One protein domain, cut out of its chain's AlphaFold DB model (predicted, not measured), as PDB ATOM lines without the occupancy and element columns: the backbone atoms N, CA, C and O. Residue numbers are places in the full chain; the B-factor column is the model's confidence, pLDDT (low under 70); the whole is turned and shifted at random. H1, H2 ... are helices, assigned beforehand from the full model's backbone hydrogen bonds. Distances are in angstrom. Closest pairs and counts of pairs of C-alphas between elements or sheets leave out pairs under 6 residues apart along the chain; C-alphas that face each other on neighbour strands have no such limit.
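AT A GLANCE: This is residues 2 to 48 of the 163 residues of the protein "Stearoyl-CoA 9-desaturase domain protein" of Bacteriovorax sp. DB6_IX (UniProt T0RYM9). Two helices form an open V: the long H1 and the shorter H2 meet at a corner near the end of H1 and the start of H2, and their other ends spread apart. A tail of residues 2 to 10, with no named element, extends beyond the open end of H1 and adds to the length. The printed part has 47 residues with two named helices, H1 then H2, and no named strand; the class is all helix. It is only just extended, close to loose, with a radius of gyration of the C-alphas of 14.6 A, and its outline is flat, 41 by 25 by 8 A.

HOW THE PARTS SIT: The longest helix is H1, residues 11 to 30, and it touches H2, residues 33 to 47, with 6 pairs of C-alphas within 8 A. Their closest C-alphas are those of Tyr 28 and Leu 36, 6.4 A apart. H1 touches H2 with residues 24 to 28 alone, and H2 touches H1 with residues 33 to 36 alone. The lines of the two helices stand at a steep tilt of 53 degrees, and they run opposite ways. Their centres are 16.4 A apart. Residues 2 to 23, of which 11 to 23 belong to H1, stand free, and so do residues 40 to 48, of which 40 to 47 belong to H2. In H1 and H2 every O i to N i+4 pair is within hydrogen-bond range.

IN THESE COORDINATES: H1 runs 28.1 A from C-alpha 11 at (173.474, 340.779, 217.985) to C-alpha 30 at (154.409, 324.557, 205.138). H2 measures 21.4 A from its first to its last C-alpha and ends at C-alpha 47, at (170.990, 339.170, 190.336).

THE WHOLE: The two C-alphas farthest apart are those of Gln 4 and Gly 32, at 41.5 A. The printed part has no cut, and the link from H1 to H2, with 2 residues between them, is tight. The mean pLDDT of the printed part is 90.5, and residues 2 to 6 are under 70.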
ATOM      1  N   LYS A   2     187.850 346.347 205.823       46.44
ATOM      2  CA  LYS A   2     188.040 347.023 207.118       46.44
ATOM      3  C   LYS A   2     186.892 348.012 207.281       46.44
ATOM      4  O   LYS A   2     187.053 349.186 206.978       46.44
ATOM      5  N   VAL A   3     185.718 347.515 207.672       59.78
ATOM      6  CA  VAL A   3     184.626 348.395 208.103       59.78
ATOM      7  C   VAL A   3     185.115 349.065 209.379       59.78
ATOM      8  O   VAL A   3     185.268 348.410 210.410       59.78
ATOM      9  N   GLN A   4     185.492 350.336 209.286       62.00
ATOM     10  CA  GLN A   4     185.875 351.087 210.470       62.00
ATOM     11  C   GLN A   4     184.595 351.423 211.243       62.00
ATOM     12  O   GLN A   4     183.548 351.672 210.654       62.00
ATOM     13  N   TYR A   5     184.668 351.356 212.571       67.38
ATOM     14  CA  TYR A   5     183.603 351.743 213.511       67.38
ATOM     15  C   TYR A   5     182.384 350.814 213.639       67.38
ATOM     16  O   TYR A   5     181.736 350.859 214.684       67.38
ATOM     17  N   TYR A   6     182.126 349.907 212.693       68.00
ATOM     18  CA  TYR A   6     181.027 348.939 212.799       68.00
ATOM     19  C   TYR A   6     181.534 347.500 212.863       68.00
ATOM     20  O   TYR A   6     182.348 347.070 212.047       68.00
ATOM     21  N   LYS A   7     181.022 346.733 213.832       78.75
ATOM     22  CA  LYS A   7     181.257 345.287 213.890       78.75
ATOM     23  C   LYS A   7     180.322 344.605 212.885       78.75
ATOM     24  O   LYS A   7     179.108 344.685 213.082       78.75
ATOM     25  N   PRO A   8     180.857 343.933 211.846       73.56
ATOM     26  CA  PRO A   8     180.036 343.281 210.824       73.56
ATOM     27  C   PRO A   8     179.196 342.137 211.399       73.56
ATOM     28  O   PRO A   8     178.141 341.831 210.862       73.56
ATOM     29  N   LEU A   9     179.640 341.542 212.510       83.62
ATOM     30  CA  LEU A   9     178.876 340.585 213.298       83.62
ATOM     31  C   LEU A   9     178.523 341.217 214.645       83.62
ATOM     32  O   LEU A   9     179.394 341.551 215.452       83.62
ATOM     33  N   ASN A  10     177.231 341.400 214.870       89.75
ATOM     34  CA  ASN A  10     176.636 341.889 216.105       89.75
ATOM     35  C   ASN A  10     175.319 341.147 216.404       89.75
ATOM     36  O   ASN A  10     174.855 340.321 215.614       89.75
ATOM     37  N   ILE A  11     174.705 341.449 217.551       93.75
ATOM     38  CA  ILE A  11     173.474 340.779 217.985       93.75
ATOM     39  C   ILE A  11     172.333 340.914 216.967       93.75
ATOM     40  O   ILE A  11     171.628 339.944 216.717       93.75
ATOM     41  N   TRP A  12     172.204 342.063 216.299       93.19
ATOM     42  CA  TRP A  12     171.179 342.283 215.280       93.19
ATOM     43  C   TRP A  12     171.414 341.438 214.033       93.19
ATOM     44  O   TRP A  12     170.477 340.842 213.513       93.19
ATOM     45  N   THR A  13     172.665 341.312 213.584       93.12
ATOM     46  CA  THR A  13     172.991 340.417 212.463       93.12
ATOM     47  C   THR A  13     172.735 338.952 212.812       93.12
ATOM     48  O   THR A  13     172.243 338.205 211.967       93.12
ATOM     49  N   ALA A  14     172.985 338.548 214.064       94.38
ATOM     50  CA  ALA A  14     172.696 337.199 214.538       94.38
ATOM     51  C   ALA A  14     171.183 336.937 214.589       94.38
ATOM     52  O   ALA A  14     170.724 335.946 214.026       94.38
ATOM     53  N   ILE A  15     170.403 337.857 215.172       96.69
ATOM     54  CA  ILE A  15     168.933 337.787 215.207       96.69
ATOM     55  C   ILE A  15     168.369 337.701 213.788       96.69
ATOM     56  O   ILE A  15     167.584 336.801 213.501       96.69
ATOM     57  N   ASN A  16     168.801 338.584 212.884       96.69
ATOM     58  CA  ASN A  16     168.352 338.563 211.494       96.69
ATOM     59  C   ASN A  16     168.678 337.225 210.816       96.69
ATOM     60  O   ASN A  16     167.829 336.654 210.144       96.69
ATOM     61  N   THR A  17     169.881 336.687 211.037       95.81
ATOM     62  CA  THR A  17     170.291 335.390 210.473       95.81
ATOM     63  C   THR A  17     169.402 334.254 210.973       95.81
ATOM     64  O   THR A  17     168.902 333.467 210.172       95.81
ATOM     65  N   VAL A  18     169.157 334.189 212.285       98.00
ATOM     66  CA  VAL A  18     168.287 333.170 212.890       98.00
ATOM     67  C   VAL A  18     166.862 333.277 212.347       98.00
ATOM     68  O   VAL A  18     166.279 332.261 211.975       98.00
ATOM     69  N   LEU A  19     166.317 334.493 212.236       98.31
ATOM     70  CA  LEU A  19     164.980 334.720 211.682       98.31
ATOM     71  C   LEU A  19     164.877 334.287 210.214       98.31
ATOM     72  O   LEU A  19     163.920 333.607 209.857       98.31
ATOM     73  N   GLN A  20     165.860 334.617 209.374       97.31
ATOM     74  CA  GLN A  20     165.877 334.195 207.966       97.31
ATOM     75  C   GLN A  20     165.926 332.668 207.828       97.31
ATOM     76  O   GLN A  20     165.191 332.094 207.023       97.31
ATOM     77  N   ILE A  21     166.736 331.988 208.648       97.88
ATOM     78  CA  ILE A  21     166.779 330.517 208.685       97.88
ATOM     79  C   ILE A  21     165.420 329.953 209.112       97.88
ATOM     80  O   ILE A  21     164.908 329.046 208.458       97.88
ATOM     81  N   ALA A  22     164.811 330.505 210.165       98.38
ATOM     82  CA  ALA A  22     163.505 330.064 210.646       98.38
ATOM     83  C   ALA A  22     162.407 330.235 209.581       98.38
ATOM     84  O   ALA A  22     161.607 329.322 209.381       98.38
ATOM     85  N   ILE A  23     162.401 331.356 208.852       97.94
ATOM     86  CA  ILE A  23     161.469 331.594 207.742       97.94
ATOM     87  C   ILE A  23     161.699 330.585 206.615       97.94
ATOM     88  O   ILE A  23     160.735 329.995 206.135       97.94
ATOM     89  N   ASN A  24     162.948 330.326 206.220       97.88
ATOM     90  CA  ASN A  24     163.241 329.337 205.180       97.88
ATOM     91  C   ASN A  24     162.774 327.929 205.578       97.88
ATOM     92  O   ASN A  24     162.182 327.228 204.758       97.88
ATOM     93  N   ILE A  25     162.978 327.532 206.839       98.19
ATOM     94  CA  ILE A  25     162.455 326.268 207.377       98.19
ATOM     95  C   ILE A  25     160.924 326.260 207.328       98.19
ATOM     96  O   ILE A  25     160.337 325.279 206.878       98.19
ATOM     97  N   ALA A  26     160.266 327.348 207.735       98.31
ATOM     98  CA  ALA A  26     158.812 327.452 207.673       98.31
ATOM     99  C   ALA A  26     158.292 327.324 206.229       98.31
ATOM    100  O   ALA A  26     157.367 326.555 205.983       98.31
ATOM    101  N   VAL A  27     158.916 327.996 205.256       98.31
ATOM    102  CA  VAL A  27     158.569 327.864 203.830       98.31
ATOM    103  C   VAL A  27     158.733 326.418 203.363       98.31
ATOM    104  O   VAL A  27     157.835 325.876 202.720       98.31
ATOM    105  N   TYR A  28     159.840 325.766 203.722       98.00
ATOM    106  CA  TYR A  28     160.081 324.368 203.372       98.00
ATOM    107  C   TYR A  28     159.003 323.432 203.930       98.00
ATOM    108  O   TYR A  28     158.512 322.573 203.204       98.00
ATOM    109  N   VAL A  29     158.634 323.593 205.204       98.31
ATOM    110  CA  VAL A  29     157.690 322.702 205.894       98.31
ATOM    111  C   VAL A  29     156.245 322.949 205.461       98.31
ATOM    112  O   VAL A  29     155.517 321.990 205.219       98.31
ATOM    113  N   TYR A  30     155.818 324.212 205.361       98.44
ATOM    114  CA  TYR A  30     154.409 324.557 205.138       98.44
ATOM    115  C   TYR A  30     154.029 324.737 203.664       98.44
ATOM    116  O   TYR A  30     152.856 324.596 203.329       98.44
ATOM    117  N   ILE A  31     154.983 325.056 202.781       98.00
ATOM    118  CA  ILE A  31     154.729 325.279 201.344       98.00
ATOM    119  C   ILE A  31     155.414 324.201 200.499       98.00
ATOM    120  O   ILE A  31     154.849 323.718 199.520       98.00
ATOM    121  N   GLY A  32     156.621 323.795 200.892       98.00
ATOM    122  CA  GLY A  32     157.346 322.687 200.285       98.00
ATOM    123  C   GLY A  32     158.701 323.082 199.688       98.00
ATOM    124  O   GLY A  32     159.000 324.264 199.484       98.00
ATOM    125  N   PRO A  33     159.531 322.086 199.334       97.56
ATOM    126  CA  PRO A  33     160.875 322.304 198.794       97.56
ATOM    127  C   PRO A  33     160.886 323.090 197.477       97.56
ATOM    128  O   PRO A  33     161.802 323.875 197.232       97.56
ATOM    129  N   MET A  34     159.854 322.926 196.643       98.25
ATOM    130  CA  MET A  34     159.753 323.630 195.361       98.25
ATOM    131  C   MET A  34     159.604 325.143 195.532       98.25
ATOM    132  O   MET A  34     160.098 325.889 194.693       98.25
ATOM    133  N   ALA A  35     158.988 325.606 196.625       97.62
ATOM    134  CA  ALA A  35     158.901 327.030 196.924       97.62
ATOM    135  C   ALA A  35     160.279 327.621 197.248       97.62
ATOM    136  O   ALA A  35     160.636 328.666 196.709       97.62
ATOM    137  N   LEU A  36     161.095 326.929 198.055       96.62
ATOM    138  CA  LEU A  36     162.471 327.367 198.309       96.62
ATOM    139  C   LEU A  36     163.325 327.353 197.039       96.62
ATOM    140  O   LEU A  36     164.065 328.307 196.799       96.62
ATOM    141  N   LEU A  37     163.201 326.318 196.202       97.19
ATOM    142  CA  LEU A  37     163.897 326.272 194.917       97.19
ATOM    143  C   LEU A  37     163.476 327.440 194.015       97.19
ATOM    144  O   LEU A  37     164.333 328.108 193.443       97.19
ATOM    145  N   TYR A  38     162.174 327.718 193.928       97.31
ATOM    146  CA  TYR A  38     161.643 328.848 193.172       97.31
ATOM    147  C   TYR A  38     162.208 330.185 193.666       97.31
ATOM    148  O   TYR A  38     162.652 330.989 192.850       97.31
ATOM    149  N   LEU A  39     162.250 330.424 194.980       96.00
ATOM    150  CA  LEU A  39     162.812 331.653 195.555       96.00
ATOM    151  C   LEU A  39     164.322 331.776 195.290       96.00
ATOM    152  O   LEU A  39     164.804 332.856 194.934       96.00
ATOM    153  N   GLY A  40     165.061 330.670 195.402       94.69
ATOM    154  CA  GLY A  40     166.490 330.621 195.093       94.69
ATOM    155  C   GLY A  40     166.774 330.929 193.623       94.69
ATOM    156  O   GLY A  40     167.591 331.798 193.318       94.69
ATOM    157  N   LEU A  41     166.048 330.282 192.706       95.06
ATOM    158  CA  LEU A  41     166.161 330.535 191.268       95.06
ATOM    159  C   LEU A  41     165.714 331.952 190.899       95.06
ATOM    160  O   LEU A  41     166.382 332.602 190.104       95.06
ATOM    161  N   SER A  42     164.645 332.467 191.508       94.00
ATOM    162  CA  SER A  42     164.188 333.847 191.292       94.00
ATOM    163  C   SER A  42     165.262 334.857 191.692       94.00
ATOM    164  O   SER A  42     165.531 335.795 190.950       94.00
ATOM    165  N   THR A  43     165.933 334.631 192.824       90.94
ATOM    166  CA  THR A  43     167.062 335.466 193.264       90.94
ATOM    167  C   THR A  43     168.233 335.372 192.285       90.94
ATOM    168  O   THR A  43     168.794 336.396 191.889       90.94
ATOM    169  N   LEU A  44     168.570 334.158 191.836       90.69
ATOM    170  CA  LEU A  44     169.620 333.934 190.844       90.69
ATOM    171  C   LEU A  44     169.308 334.624 189.509       90.69
ATOM    172  O   LEU A  44     170.205 335.193 188.908       90.69
ATOM    173  N   PHE A  45     168.060 334.621 189.043       89.00
ATOM    174  CA  PHE A  45     167.666 335.304 187.804       89.00
ATOM    175  C   PHE A  45     167.413 336.806 187.971       89.00
ATOM    176  O   PHE A  45     167.296 337.514 186.976       89.00
ATOM    177  N   ALA A  46     167.313 337.305 189.202       86.25
ATOM    178  CA  ALA A  46     167.245 338.737 189.471       86.25
ATOM    179  C   ALA A  46     168.643 339.380 189.526       86.25
ATOM    180  O   ALA A  46     168.795 340.534 189.127       86.25
ATOM    181  N   LEU A  47     169.648 338.646 190.026       83.50
ATOM    182  CA  LEU A  47     170.990 339.170 190.336       83.50
ATOM    183  C   LEU A  47     172.139 338.457 189.603       83.50
ATOM    184  O   LEU A  47     173.303 338.801 189.801       83.50
ATOM    185  N   GLY A  48     171.852 337.419 188.823       85.00
ATOM    186  CA  GLY A  48     172.864 336.512 188.292       85.00
ATOM    187  C   GLY A  48     173.511 336.959 186.987       85.00
ATOM    188  O   GLY A  48     173.331 338.066 186.479       85.00
TER     189      GLY A  48